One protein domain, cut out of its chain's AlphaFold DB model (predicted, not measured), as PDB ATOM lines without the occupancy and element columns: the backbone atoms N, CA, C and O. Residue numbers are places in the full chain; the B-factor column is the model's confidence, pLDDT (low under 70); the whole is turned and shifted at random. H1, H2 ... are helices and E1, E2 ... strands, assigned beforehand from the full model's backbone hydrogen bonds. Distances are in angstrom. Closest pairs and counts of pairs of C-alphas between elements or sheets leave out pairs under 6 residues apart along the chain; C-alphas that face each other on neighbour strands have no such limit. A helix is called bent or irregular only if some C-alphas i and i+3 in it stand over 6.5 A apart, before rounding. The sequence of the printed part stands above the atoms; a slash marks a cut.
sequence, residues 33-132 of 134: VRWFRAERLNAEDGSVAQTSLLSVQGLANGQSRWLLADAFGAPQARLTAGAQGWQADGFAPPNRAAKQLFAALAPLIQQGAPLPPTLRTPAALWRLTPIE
ATOM      1  N   VAL A  33     -21.733   8.729  43.960       96.50
ATOM      2  CA  VAL A  33     -22.905   8.792  43.087       96.50
ATOM      3  C   VAL A  33     -22.729   7.794  41.957       96.50
ATOM      4  O   VAL A  33     -21.671   7.725  41.338       96.50
ATOM      5  N   ARG A  34     -23.784   7.037  41.668       96.50
ATOM      6  CA  ARG A  34     -23.864   6.190  40.479       96.50
ATOM      7  C   ARG A  34     -25.051   6.596  39.632       96.50
ATOM      8  O   ARG A  34     -26.136   6.858  40.155       96.50
ATOM      9  N   TRP A  35     -24.832   6.610  38.325       97.00
ATOM     10  CA  TRP A  35     -25.832   6.968  37.334       97.00
ATOM     11  C   TRP A  35     -26.136   5.772  36.449       97.00
ATOM     12  O   TRP A  35     -25.255   4.985  36.107       97.00
ATOM     13  N   PHE A  36     -27.398   5.646  36.063       97.44
ATOM     14  CA  PHE A  36     -27.855   4.614  35.153       97.44
ATOM     15  C   PHE A  36     -28.841   5.221  34.168       97.44
ATOM     16  O   PHE A  36     -29.730   5.990  34.542       97.44
ATOM     17  N   ARG A  37     -28.748   4.809  32.908       97.69
ATOM     18  CA  ARG A  37     -29.896   4.858  32.015       97.69
ATOM     19  C   ARG A  37     -30.844   3.749  32.448       97.69
ATOM     20  O   ARG A  37     -30.446   2.588  32.483       97.69
ATOM     21  N   ALA A  38     -32.080   4.110  32.763       98.19
ATOM     22  CA  ALA A  38     -33.138   3.179  33.109       98.19
ATOM     23  C   ALA A  38     -34.195   3.167  32.007       98.19
ATOM     24  O   ALA A  38     -34.877   4.163  31.773       98.19
ATOM     25  N   GLU A  39     -34.332   2.035  31.329       98.25
ATOM     26  CA  GLU A  39     -35.325   1.841  30.277       98.25
ATOM     27  C   GLU A  39     -36.399   0.875  30.759       98.25
ATOM     28  O   GLU A  39     -36.099  -0.258  31.137       98.25
ATOM     29  N   ARG A  40     -37.659   1.313  30.742       97.88
ATOM     30  CA  ARG A  40     -38.799   0.421  30.942       97.88
ATOM     31  C   ARG A  40     -39.145  -0.221  29.609       97.88
ATOM     32  O   ARG A  40     -39.360   0.487  28.626       97.88
ATOM     33  N   LEU A  41     -39.219  -1.544  29.593       98.00
ATOM     34  CA  LEU A  41     -39.516  -2.316  28.394       98.00
ATOM     35  C   LEU A  41     -40.991  -2.725  28.369       98.00
ATOM     36  O   LEU A  41     -41.571  -3.051  29.409       98.00
ATOM     37  N   ASN A  42     -41.577  -2.742  27.177       96.19
ATOM     38  CA  ASN A  42     -42.847  -3.402  26.918       96.19
ATOM     39  C   ASN A  42     -42.653  -4.917  27.043       96.19
ATOM     40  O   ASN A  42     -41.712  -5.490  26.495       96.19
ATOM     41  N   ALA A  43     -43.522  -5.571  27.812       88.25
ATOM     42  CA  ALA A  43     -43.368  -6.993  28.114       88.25
ATOM     43  C   ALA A  43     -43.692  -7.908  26.920       88.25
ATOM     44  O   ALA A  43     -43.258  -9.056  26.926       88.25
ATOM     45  N   GLU A  44     -44.452  -7.410  25.942       92.12
ATOM     46  CA  GLU A  44     -44.928  -8.175  24.783       92.12
ATOM     47  C   GLU A  44     -43.868  -8.289  23.683       92.12
ATOM     48  O   GLU A  44     -43.625  -9.379  23.175       92.12
ATOM     49  N   ASP A  45     -43.211  -7.179  23.339       94.06
ATOM     50  CA  ASP A  45     -42.302  -7.074  22.190       94.06
ATOM     51  C   ASP A  45     -40.864  -6.671  22.575       94.06
ATOM     52  O   ASP A  45     -39.970  -6.662  21.729       94.06
ATOM     53  N   GLY A  46     -40.616  -6.330  23.846       93.50
ATOM     54  CA  GLY A  46     -39.312  -5.875  24.330       93.50
ATOM     55  C   GLY A  46     -38.926  -4.459  23.890       93.50
ATOM     56  O   GLY A  46     -37.789  -4.043  24.135       93.50
ATOM     57  N   SER A  47     -39.835  -3.706  23.263       96.75
ATOM     58  CA  SER A  47     -39.570  -2.327  22.847       96.75
ATOM     59  C   SER A  47     -39.433  -1.393  24.056       96.75
ATOM     60  O   SER A  47     -39.959  -1.649  25.141       96.75
ATOM     61  N   VAL A  48     -38.683  -0.298  23.898       97.81
ATOM     62  CA  VAL A  48     -38.502   0.688  24.973       97.81
ATOM     63  C   VAL A  48     -39.762   1.542  25.085       97.81
ATOM     64  O   VAL A  48     -40.043   2.365  24.220       97.81
ATOM     65  N   ALA A  49     -40.501   1.369  26.179       96.44
ATOM     66  CA  ALA A  49     -41.688   2.158  26.490       96.44
ATOM     67  C   ALA A  49     -41.336   3.524  27.095       96.44
ATOM     68  O   ALA A  49     -42.097   4.482  26.977       96.44
ATOM     69  N   GLN A  50     -40.214   3.601  27.815       96.44
ATOM     70  CA  GLN A  50     -39.775   4.812  28.501       96.44
ATOM     71  C   GLN A  50     -38.276   4.761  28.788       96.44
ATOM     72  O   GLN A  50     -37.791   3.761  29.312       96.44
ATOM     73  N   THR A  51     -37.578   5.866  28.536       97.81
ATOM     74  CA  THR A  51     -36.182   6.074  28.946       97.81
ATOM     75  C   THR A  51     -36.129   7.110  30.062       97.81
ATOM     76  O   THR A  51     -36.845   8.113  30.045       97.81
ATOM     77  N   SER A  52     -35.319   6.855  31.081       97.75
ATOM     78  CA  SER A  52     -35.192   7.688  32.275       97.75
ATOM     79  C   SER A  52     -33.751   7.682  32.782       97.75
ATOM     80  O   SER A  52     -32.974   6.773  32.482       97.75
ATOM     81  N   LEU A  53     -33.396   8.707  33.547       97.94
ATOM     82  CA  LEU A  53     -32.138   8.797  34.270       97.94
ATOM     83  C   LEU A  53     -32.371   8.367  35.718       97.94
ATOM     84  O   LEU A  53     -33.226   8.928  36.403       97.94
ATOM     85  N   LEU A  54     -31.613   7.378  36.180       97.88
ATOM     86  CA  LEU A  54     -31.599   6.940  37.570       97.88
ATOM     87  C   LEU A  54     -30.289   7.371  38.224       97.88
ATOM     88  O   LEU A  54     -29.216   7.035  37.726       97.88
ATOM     89  N   SER A  55     -30.378   8.057  39.359       97.25
ATOM     90  CA  SER A  55     -29.233   8.339  40.219       97.25
ATOM     91  C   SER A  55     -29.396   7.702  41.589       97.25
ATOM     92  O   SER A  55     -30.493   7.658  42.155       97.25
ATOM     93  N   VAL A  56     -28.278   7.204  42.109       97.38
ATOM     94  CA  VAL A  56     -28.149   6.682  43.467       97.38
ATOM     95  C   VAL A  56     -26.991   7.417  44.114       97.38
ATOM     96  O   VAL A  56     -25.877   7.373  43.601       97.38
ATOM     97  N   GLN A  57     -27.256   8.112  45.213       97.44
ATOM     98  CA  GLN A  57     -26.270   8.909  45.935       97.44
ATOM     99  C   GLN A  57     -26.168   8.425  47.376       97.44
ATOM    100  O   GLN A  57     -27.181   8.360  48.074       97.44
ATOM    101  N   GLY A  58     -24.957   8.132  47.841       97.38
ATOM    102  CA  GLY A  58     -24.703   7.865  49.252       97.38
ATOM    103  C   GLY A  58     -24.736   9.151  50.078       97.38
ATOM    104  O   GLY A  58     -24.152  10.173  49.712       97.38
ATOM    105  N   LEU A  59     -25.432   9.098  51.208       96.75
ATOM    106  CA  LEU A  59     -25.570  10.184  52.173       96.75
ATOM    107  C   LEU A  59     -24.885   9.806  53.497       96.75
ATOM    108  O   LEU A  59     -24.358   8.706  53.666       96.75
ATOM    109  N   ALA A  60     -24.901  10.727  54.461       94.94
ATOM    110  CA  ALA A  60     -24.443  10.449  55.818       94.94
ATOM    111  C   ALA A  60     -25.249   9.308  56.475       94.94
ATOM    112  O   ALA A  60     -26.380   9.008  56.087       94.94
ATOM    113  N   ASN A  61     -24.671   8.694  57.513       94.12
ATOM    114  CA  ASN A  61     -25.316   7.659  58.335       94.12
ATOM    115  C   ASN A  61     -25.796   6.429  57.538       94.12
ATOM    116  O   ASN A  61     -26.784   5.790  57.900       94.12
ATOM    117  N   GLY A  62     -25.123   6.119  56.425       93.94
ATOM    118  CA  GLY A  62     -25.468   4.994  55.557       93.94
ATOM    119  C   GLY A  62     -26.795   5.163  54.810       93.94
ATOM    120  O   GLY A  62     -27.322   4.184  54.284       93.94
ATOM    121  N   GLN A  63     -27.363   6.369  54.761       96.88
ATOM    122  CA  GLN A  63     -28.536   6.631  53.934       96.88
ATOM    123  C   GLN A  63     -28.156   6.704  52.452       96.88
ATOM    124  O   GLN A  63     -27.000   6.923  52.093       96.88
ATOM    125  N   SER A  64     -29.144   6.556  51.575       97.12
ATOM    126  CA  SER A  64     -28.967   6.829  50.148       97.12
ATOM    127  C   SER A  64     -30.174   7.546  49.565       97.12
ATOM    128  O   SER A  64     -31.312   7.250  49.927       97.12
ATOM    129  N   ARG A  65     -29.929   8.484  48.650       96.62
ATOM    130  CA  ARG A  65     -30.960   9.162  47.865       96.62
ATOM    131  C   ARG A  65     -31.056   8.531  46.486       96.62
ATOM    132  O   ARG A  65     -30.047   8.320  45.822       96.62
ATOM    133  N   TRP A  66     -32.286   8.285  46.063       97.00
ATOM    134  CA  TRP A  66     -32.635   7.661  44.800       97.00
ATOM    135  C   TRP A  66     -33.553   8.588  44.016       97.00
ATOM    136  O   TRP A  66     -34.608   8.986  44.520       97.00
ATOM    137  N   LEU A  67     -33.166   8.928  42.790       96.12
ATOM    138  CA  LEU A  67     -33.948   9.769  41.888       96.12
ATOM    139  C   LEU A  67     -34.105   9.061  40.549       96.12
ATOM    140  O   LEU A  67     -33.116   8.737  39.903       96.12
ATOM    141  N   LEU A  68     -35.351   8.879  40.120       97.44
ATOM    142  CA  LEU A  68     -35.683   8.541  38.743       97.44
ATOM    143  C   LEU A  68     -36.288   9.785  38.095       97.44
ATOM    144  O   LEU A  68     -37.311  10.285  38.567       97.44
ATOM    145  N   ALA A  69     -35.653  10.285  37.045       96.69
ATOM    146  CA  ALA A  69     -36.098  11.443  36.286       96.69
ATOM    147  C   ALA A  69     -36.330  11.062  34.823       96.69
ATOM    148  O   ALA A  69     -35.651  10.186  34.288       96.69
ATOM    149  N   ASP A  70     -37.301  11.695  34.174       95.50
ATOM    150  CA  ASP A  70     -37.511  11.500  32.743       95.50
ATOM    151  C   ASP A  70     -36.396  12.145  31.893       95.50
ATOM    152  O   ASP A  70     -35.445  12.733  32.410       95.50
ATOM    153  N   ALA A  71     -36.508  12.021  30.569       91.50
ATOM    154  CA  ALA A  71     -35.531  12.565  29.625       91.50
ATOM    155  C   ALA A  71     -35.398  14.102  29.665       91.50
ATOM    156  O   ALA A  71     -34.399  14.632  29.184       91.50
ATOM    157  N   PHE A  72     -36.370  14.812  30.245       93.38
ATOM    158  CA  PHE A  72     -36.356  16.266  30.420       93.38
ATOM    159  C   PHE A  72     -35.940  16.680  31.841       93.38
ATOM    160  O   PHE A  72     -35.935  17.865  32.165       93.38
ATOM    161  N   GLY A  73     -35.578  15.715  32.694       91.44
ATOM    162  CA  GLY A  73     -35.159  15.946  34.073       91.44
ATOM    163  C   GLY A  73     -36.312  16.084  35.070       91.44
ATOM    164  O   GLY A  73     -36.055  16.345  36.248       91.44
ATOM    165  N   ALA A  74     -37.569  15.887  34.659       93.88
ATOM    166  CA  ALA A  74     -38.689  15.948  35.588       93.88
ATOM    167  C   ALA A  74     -38.683  14.706  36.506       93.88
ATOM    168  O   ALA A  74     -38.577  13.572  36.022       93.88
ATOM    169  N   PRO A  75     -38.785  14.877  37.838       94.75
ATOM    170  CA  PRO A  75     -38.700  13.763  38.773       94.75
ATOM    171  C   PRO A  75     -39.950  12.876  38.691       94.75
ATOM    172  O   PRO A  75     -41.054  13.296  39.027       94.75
ATOM    173  N   GLN A  76     -39.757  11.610  38.323       95.06
ATOM    174  CA  GLN A  76     -40.792  10.573  38.360       95.06
ATOM    175  C   GLN A  76     -40.917   9.931  39.743       95.06
ATOM    176  O   GLN A  76     -41.982   9.426  40.098       95.06
ATOM    177  N   ALA A  77     -39.811   9.879  40.491       95.62
ATOM    178  CA  ALA A  77     -39.754   9.403  41.868       95.62
ATOM    179  C   ALA A  77     -38.496   9.932  42.557       95.62
ATOM    180  O   ALA A  77     -37.417   9.919  41.966       95.62
ATOM    181  N   ARG A  78     -38.617  10.322  43.831       95.62
ATOM    182  CA  ARG A  78     -37.472  10.666  44.680       95.62
ATOM    183  C   ARG A  78     -37.652  10.087  46.073       95.62
ATOM    184  O   ARG A  78     -38.564  10.499  46.789       95.62
ATOM    185  N   LEU A  79     -36.802   9.131  46.437       95.19
ATOM    186  CA  LEU A  79     -36.873   8.435  47.718       95.19
ATOM    187  C   LEU A  79     -35.520   8.454  48.436       95.19
ATOM    188  O   LEU A  79     -34.476   8.350  47.798       95.19
ATOM    189  N   THR A  80     -35.554   8.500  49.761       95.62
ATOM    190  CA  THR A  80     -34.400   8.234  50.623       95.62
ATOM    191  C   THR A  80     -34.574   6.863  51.268       95.62
ATOM    192  O   THR A  80     -35.646   6.552  51.791       95.62
ATOM    193  N   ALA A  81     -33.536   6.032  51.207       95.75
ATOM    194  CA  ALA A  81     -33.454   4.756  51.907       95.75
ATOM    195  C   ALA A  81     -32.533   4.873  53.124       95.75
ATOM    196  O   ALA A  81     -31.471   5.497  53.057       95.75
ATOM    197  N   GLY A  82     -32.938   4.249  54.226       94.75
ATOM    198  CA  GLY A  82     -32.141   4.124  55.439       94.75
ATOM    199  C   GLY A  82     -32.855   3.276  56.487       94.75
ATOM    200  O   GLY A  82     -33.837   2.598  56.187       94.75
ATOM    201  N   ALA A  83     -32.398   3.358  57.740       92.25
ATOM    202  CA  ALA A  83     -32.908   2.541  58.848       92.25
ATOM    203  C   ALA A  83     -34.427   2.671  59.087       92.25
ATOM    204  O   ALA A  83     -35.053   1.771  59.632       92.25
ATOM    205  N   GLN A  84     -35.024   3.784  58.659       91.00
ATOM    206  CA  GLN A  84     -36.450   4.080  58.800       91.00
ATOM    207  C   GLN A  84     -37.282   3.680  57.567       91.00
ATOM    208  O   GLN A  84     -38.416   4.130  57.405       91.00
ATOM    209  N   GLY A  85     -36.728   2.870  56.665       92.25
ATOM    210  CA  GLY A  85     -37.420   2.458  55.451       92.25
ATOM    211  C   GLY A  85     -37.212   3.409  54.267       92.25
ATOM    212  O   GLY A  85     -36.369   4.307  54.284       92.25
ATOM    213  N   TRP A  86     -38.003   3.190  53.216       93.00
ATOM    214  CA  TRP A  86     -38.084   4.071  52.049       93.00
ATOM    215  C   TRP A  86     -39.012   5.249  52.341       93.00
ATOM    216  O   TRP A  86     -40.207   5.038  52.565       93.00
ATOM    217  N   GLN A  87     -38.496   6.469  52.250       92.62
ATOM    218  CA  GLN A  87     -39.248   7.700  52.495       92.62
ATOM    219  C   GLN A  87     -39.264   8.569  51.245       92.62
ATOM    220  O   GLN A  87     -38.242   8.701  50.577       92.62
ATOM    221  N   ALA A  88     -40.413   9.154  50.916       91.12
ATOM    222  CA  ALA A  88     -40.468  10.163  49.866       91.12
ATOM    223  C   ALA A  88     -39.779  11.440  50.359       91.12
ATOM    224  O   ALA A  88     -40.116  11.952  51.420       91.12
ATOM    225  N   ASP A  89     -38.816  11.938  49.590       79.31
ATOM    226  CA  ASP A  89     -38.006  13.111  49.947       79.31
ATOM    227  C   ASP A  89     -38.389  14.303  49.051       79.31
ATOM    228  O   ASP A  89     -37.533  14.921  48.430       79.31
ATOM    229  N   GLY A  90     -39.687  14.573  48.842       77.69
ATOM    230  CA  GLY A  90     -40.179  15.654  47.966       77.69
ATOM    231  C   GLY A  90     -41.624  15.497  47.474       77.69
ATOM    232  O   GLY A  90     -42.342  14.609  47.919       77.69
ATOM    233  N   PHE A  91     -42.030  16.342  46.517       74.81
ATOM    234  CA  PHE A  91     -43.401  16.420  45.972       74.81
ATOM    235  C   PHE A  91     -43.685  15.498  44.771       74.81
ATOM    236  O   PHE A  91     -44.711  15.649  44.111       74.81
ATOM    237  N   ALA A  92     -42.789  14.561  44.444       77.19
ATOM    238  CA  ALA A  92     -43.046  13.626  43.351       77.19
ATOM    239  C   ALA A  92     -44.242  12.712  43.702       77.19
ATOM    240  O   ALA A  92     -44.316  12.223  44.835       77.19
ATOM    241  N   PRO A  93     -45.168  12.455  42.760       78.69
ATOM    242  CA  PRO A  93     -46.299  11.573  43.009       78.69
ATOM    243  C   PRO A  93     -45.838  10.142  43.344       78.69
ATOM    244  O   PRO A  93     -44.755   9.718  42.923       78.69
ATOM    245  N   PRO A  94     -46.649   9.354  44.078       83.00
ATOM    246  CA  PRO A  94     -46.330   7.961  44.363       83.00
ATOM    247  C   PRO A  94     -46.101   7.152  43.081       83.00
ATOM    248  O   PRO A  94     -47.004   6.979  42.266       83.00
ATOM    249  N   ASN A  95     -44.899   6.597  42.926       92.81
ATOM    250  CA  ASN A  95     -44.523   5.786  41.770       92.81
ATOM    251  C   ASN A  95     -44.101   4.382  42.220       92.81
ATOM    252  O   ASN A  95     -42.960   4.137  42.623       92.81
ATOM    253  N   ARG A  96     -45.050   3.438  42.172       92.31
ATOM    254  CA  ARG A  96     -44.834   2.052  42.617       92.31
ATOM    255  C   ARG A  96     -43.756   1.341  41.799       92.31
ATOM    256  O   ARG A  96     -42.964   0.603  42.381       92.31
ATOM    257  N   ALA A  97     -43.719   1.562  40.485       94.88
ATOM    258  CA  ALA A  97     -42.749   0.922  39.603       94.88
ATOM    259  C   ALA A  97     -41.319   1.376  39.928       94.88
ATOM    260  O   ALA A  97     -40.436   0.535  40.073       94.88
ATOM    261  N   ALA A  98     -41.113   2.678  40.150       95.44
ATOM    262  CA  ALA A  98     -39.824   3.212  40.582       95.44
ATOM    263  C   ALA A  98     -39.418   2.688  41.969       95.44
ATOM    264  O   ALA A  98     -38.294   2.233  42.148       95.44
ATOM    265  N   LYS A  99     -40.340   2.659  42.943       94.88
ATOM    266  CA  LYS A  99     -40.039   2.125  44.284       94.88
ATOM    267  C   LYS A  99     -39.612   0.651  44.239       94.88
ATOM    268  O   LYS A  99     -38.690   0.255  44.946       94.88
ATOM    269  N   GLN A 100     -40.268  -0.158  43.405       96.00
ATOM    270  CA  GLN A 100     -39.898  -1.561  43.205       96.00
ATOM    271  C   GLN A 100     -38.567  -1.714  42.465       96.00
ATOM    272  O   GLN A 100     -37.778  -2.577  42.840       96.00
ATOM    273  N   LEU A 101     -38.297  -0.866  41.466       97.44
ATOM    274  CA  LEU A 101     -36.996  -0.803  40.800       97.44
ATOM    275  C   LEU A 101     -35.880  -0.512  41.811       97.44
ATOM    276  O   LEU A 101     -34.889  -1.234  41.836       97.44
ATOM    277  N   PHE A 102     -36.055   0.491  42.677       97.00
ATOM    278  CA  PHE A 102     -35.037   0.871  43.659       97.00
ATOM    279  C   PHE A 102     -34.767  -0.265  44.648       97.00
ATOM    280  O   PHE A 102     -33.616  -0.635  44.866       97.00
ATOM    281  N   ALA A 103     -35.825  -0.876  45.188       95.88
ATOM    282  CA  ALA A 103     -35.704  -2.003  46.109       95.88
ATOM    283  C   ALA A 103     -35.027  -3.229  45.470       95.88
ATOM    284  O   ALA A 103     -34.255  -3.912  46.136       95.88
ATOM    285  N   ALA A 104     -35.294  -3.499  44.189       96.38
ATOM    286  CA  ALA A 104     -34.676  -4.607  43.463       96.38
ATOM    287  C   ALA A 104     -33.204  -4.332  43.108       96.38
ATOM    288  O   ALA A 104     -32.384  -5.246  43.137       96.38
ATOM    289  N   LEU A 105     -32.864  -3.082  42.785       97.06
ATOM    290  CA  LEU A 105     -31.514  -2.697  42.374       97.06
ATOM    291  C   LEU A 105     -30.547  -2.559  43.552       97.06
ATOM    292  O   LEU A 105     -29.362  -2.857  43.423       97.06
ATOM    293  N   ALA A 106     -31.031  -2.093  44.699       96.69
ATOM    294  CA  ALA A 106     -30.155  -1.743  45.802       96.69
ATOM    295  C   ALA A 106     -29.235  -2.858  46.329       96.69
ATOM    296  O   ALA A 106     -28.058  -2.554  46.530       96.69
ATOM    297  N   PRO A 107     -29.672  -4.123  46.507       95.19
ATOM    298  CA  PRO A 107     -28.748  -5.183  46.909       95.19
ATOM    299  C   PRO A 107     -27.662  -5.447  45.857       95.19
ATOM    300  O   PRO A 107     -26.537  -5.761  46.231       95.19
ATOM    301  N   LEU A 108     -27.954  -5.269  44.561       95.69
ATOM    302  CA  LEU A 108     -26.957  -5.442  43.498       95.69
ATOM    303  C   LEU A 108     -25.869  -4.370  43.587       95.69
ATOM    304  O   LEU A 108     -24.684  -4.687  43.535       95.69
ATOM    305  N   ILE A 109     -26.269  -3.110  43.782       95.31
ATOM    306  CA  ILE A 109     -25.323  -2.001  43.956       95.31
ATOM    307  C   ILE A 109     -24.488  -2.205  45.221       95.31
ATOM    308  O   ILE A 109     -23.263  -2.122  45.154       95.31
ATOM    309  N   GLN A 110     -25.144  -2.516  46.342       94.25
ATOM    310  CA  GLN A 110     -24.494  -2.699  47.638       94.25
ATOM    311  C   GLN A 110     -23.452  -3.826  47.618       94.25
ATOM    312  O   GLN A 110     -22.407  -3.715  48.249       94.25
ATOM    313  N   GLN A 111     -23.728  -4.910  46.891       94.06
ATOM    314  CA  GLN A 111     -22.821  -6.053  46.773       94.06
ATOM    315  C   GLN A 111     -21.766  -5.872  45.672       94.06
ATOM    316  O   GLN A 111     -20.924  -6.747  45.495       94.06
ATOM    317  N   GLY A 112     -21.824  -4.784  44.894       92.50
ATOM    318  CA  GLY A 112     -21.011  -4.639  43.684       92.50
ATOM    319  C   GLY A 112     -21.284  -5.737  42.649       92.50
ATOM    320  O   GLY A 112     -20.409  -6.067  41.853       92.50
ATOM    321  N   ALA A 113     -22.478  -6.335  42.682       93.44
ATOM    322  CA  ALA A 113     -22.851  -7.422  41.795       93.44
ATOM    323  C   ALA A 113     -23.055  -6.905  40.359       93.44
ATOM    324  O   ALA A 113     -23.537  -5.781  40.167       93.44
ATOM    325  N   PRO A 114     -22.742  -7.717  39.334       92.94
ATOM    326  CA  PRO A 114     -23.035  -7.356  37.954       92.94
ATOM    327  C   PRO A 114     -24.544  -7.171  37.758       92.94
ATOM    328  O   PRO A 114     -25.360  -7.928  38.292       92.94
ATOM    329  N   LEU A 115     -24.922  -6.165  36.965       94.00
ATOM    330  CA  LEU A 115     -26.323  -5.952  36.625       94.00
ATOM    331  C   LEU A 115     -26.803  -7.048  35.666       94.00
ATOM    332  O   LEU A 115     -26.118  -7.338  34.681       94.00
ATOM    333  N   PRO A 116     -27.986  -7.639  35.902       95.00
ATOM    334  CA  PRO A 116     -28.583  -8.530  34.924       95.00
ATOM    335  C   PRO A 116     -28.956  -7.741  33.656       95.00
ATOM    336  O   PRO A 116     -29.242  -6.543  33.737       95.00
ATOM    337  N   PRO A 117     -29.034  -8.399  32.483       93.88
ATOM    338  CA  PRO A 117     -29.390  -7.732  31.226       93.88
ATOM    339  C   PRO A 117     -30.778  -7.082  31.285       93.88
ATOM    340  O   PRO A 117     -31.019  -6.046  30.666       93.88
ATOM    341  N   THR A 118     -31.690  -7.683  32.053       96.00
ATOM    342  CA  THR A 118     -32.963  -7.075  32.434       96.00
ATOM    343  C   THR A 118     -33.283  -7.378  33.894       96.00
ATOM    344  O   THR A 118     -32.938  -8.437  34.418       96.00
ATOM    345  N   LEU A 119     -33.967  -6.447  34.553       96.69
ATOM    346  CA  LEU A 119     -34.421  -6.553  35.932       96.69
ATOM    347  C   LEU A 119     -35.953  -6.565  35.953       96.69
ATOM    348  O   LEU A 119     -36.606  -5.564  35.645       96.69
ATOM    349  N   ARG A 120     -36.541  -7.714  36.300       95.81
ATOM    350  CA  ARG A 120     -37.995  -7.867  36.408       95.81
ATOM    351  C   ARG A 120     -38.465  -7.501  37.811       95.81
ATOM    352  O   ARG A 120     -38.019  -8.072  38.800       95.81
ATOM    353  N   THR A 121     -39.415  -6.581  37.877       95.44
ATOM    354  CA  THR A 121     -40.178  -6.240  39.082       95.44
ATOM    355  C   THR A 121     -41.643  -6.632  38.880       95.44
ATOM    356  O   THR A 121     -42.058  -6.826  37.734       95.44
ATOM    357  N   PRO A 122     -42.467  -6.713  39.940       94.38
ATOM    358  CA  PRO A 122     -43.894  -6.985  39.774       94.38
ATOM    359  C   PRO A 122     -44.624  -5.969  38.880       94.38
ATOM    360  O   PRO A 122     -45.600  -6.332  38.238       94.38
ATOM    361  N   ALA A 123     -44.177  -4.708  38.841       93.94
ATOM    362  CA  ALA A 123     -44.826  -3.657  38.057       93.94
ATOM    363  C   ALA A 123     -44.249  -3.458  36.646       93.94
ATOM    364  O   ALA A 123     -44.905  -2.818  35.829       93.94
ATOM    365  N   ALA A 124     -43.023  -3.910  36.366       96.00
ATOM    366  CA  ALA A 124     -42.329  -3.574  35.120       96.00
ATOM    367  C   ALA A 124     -41.087  -4.439  34.856       96.00
ATOM    368  O   ALA A 124     -40.453  -4.951  35.786       96.00
ATOM    369  N   LEU A 125     -40.707  -4.523  33.580       97.56
ATOM    370  CA  LEU A 125     -39.410  -5.017  33.123       97.56
ATOM    371  C   LEU A 125     -38.489  -3.828  32.825       97.56
ATOM    372  O   LEU A 125     -38.892  -2.899  32.126       97.56
ATOM    373  N   TRP A 126     -37.264  -3.870  33.342       98.06
ATOM    374  CA  TRP A 126     -36.291  -2.791  33.201       98.06
ATOM    375  C   TRP A 126     -35.010  -3.271  32.535       98.06
ATOM    376  O   TRP A 126     -34.564  -4.387  32.787       98.06
ATOM    377  N   ARG A 127     -34.375  -2.400  31.757       97.94
ATOM    378  CA  ARG A 127     -32.974  -2.513  31.351       97.94
ATOM    379  C   ARG A 127     -32.208  -1.353  31.965       97.94
ATOM    380  O   ARG A 127     -32.625  -0.204  31.833       97.94
ATOM    381  N   LEU A 128     -31.115  -1.663  32.657       97.56
ATOM    382  CA  LEU A 128     -30.255  -0.667  33.281       97.56
ATOM    383  C   LEU A 128     -28.879  -0.692  32.632       97.56
ATOM    384  O   LEU A 128     -28.234  -1.735  32.591       97.56
ATOM    385  N   THR A 129     -28.423   0.472  32.190       96.75
ATOM    386  CA  THR A 129     -27.071   0.651  31.660       96.75
ATOM    387  C   THR A 129     -26.344   1.649  32.551       96.75
ATOM    388  O   THR A 129     -26.817   2.784  32.655       96.75
ATOM    389  N   PRO A 130     -25.236   1.268  33.214       95.56
ATOM    390  CA  PRO A 130     -24.413   2.218  33.949       95.56
ATOM    391  C   PRO A 130     -23.978   3.363  33.039       95.56
ATOM    392  O   PRO A 130     -23.623   3.151  31.880       95.56
ATOM    393  N   ILE A 131     -24.034   4.576  33.568       94.19
ATOM    394  CA  ILE A 131     -23.434   5.749  32.951       94.19
ATOM    395  C   ILE A 131     -22.182   6.007  33.774       94.19
ATOM    396  O   ILE A 131     -22.280   6.302  34.968       94.19
ATOM    397  N   GLU A 132     -21.017   5.814  33.163       79.25
ATOM    398  CA  GLU A 132     -19.751   6.151  33.807       79.25
ATOM    399  C   GLU A 132     -19.811   7.621  34.233       79.25
ATOM    400  O   GLU A 132     -20.199   8.494  33.452       79.25
TER     401      GLU A 132
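Overview. This is residues 33 to 132 of the 134 residues of an uncharacterized protein of Conchiformibius steedae (UniProt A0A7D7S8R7). A twisted sheet of six strands curls round one helix, H1, which packs on one face of the sheet. After H1, residues 111 to 124 have no named element and lead to E6 at one edge. The printed part has 100 residues, with six named strands and one named helix, in the order E1 E2 E3 E4 E5 H1 E6; the sheet's order is E5 E4 E3 E2 E1 E6, all antiparallel. The class is mixed, and the whole is compact, with a radius of gyration of the C-alphas of 13.0 A and spans of 42 by 31 by 26 A.

Arrangement. Start at E1, residues 33 to 41, which forms a hairpin with E2, residues 48 to 58; N 36 and O 54 are 2.8 A apart, within hydrogen-bond range. E2 forms the next hairpin with E3, residues 64 to 70, where N 55 and O 67 are 2.9 A apart. E3 and E4, residues 75 to 82, follow as a hairpin, with N 66 and O 79 at 2.8 A. E5, residues 85 to 88, closes a meander, each strand the antiparallel neighbour of the one before; N 87 and O 80 are 2.9 A apart. Next comes H1, residues 96 to 110, on the sheet in two layers, a helix on one face of a sheet; its C-alphas come closest to E4 at Ala 77 and Ala 98, 6.3 A. In H1, 9 of 11 O i to N i+4 pairs are within hydrogen-bond range. E6, residues 125 to 131, is antiparallel to E1, with N 37 and O 129 at 2.8 A.

Along the chain. Find C-alpha 33 at (-22.905, 8.792, 43.087); from there E1 runs 24.8 A. E2 is 28.8 A long, E3 19.9 A, E4 20.3 A and E5 10.0 A. H1 begins at C-alpha 96 at (-44.834, 2.052, 42.617) and runs 21.5 A; it is irregular, but only just, with C-alphas 104 and 107 at 6.9 A. E6 runs 19.3 A to C-alpha 131 at (-23.434, 5.749, 32.951).

Size, cuts and confidence. The two C-alphas farthest apart, those of Asp 45 and Asn 61, are 42.6 A apart. The printed part has no cut, and its one long link joins H1 to E6. No printed residue is under 70 in pLDDT.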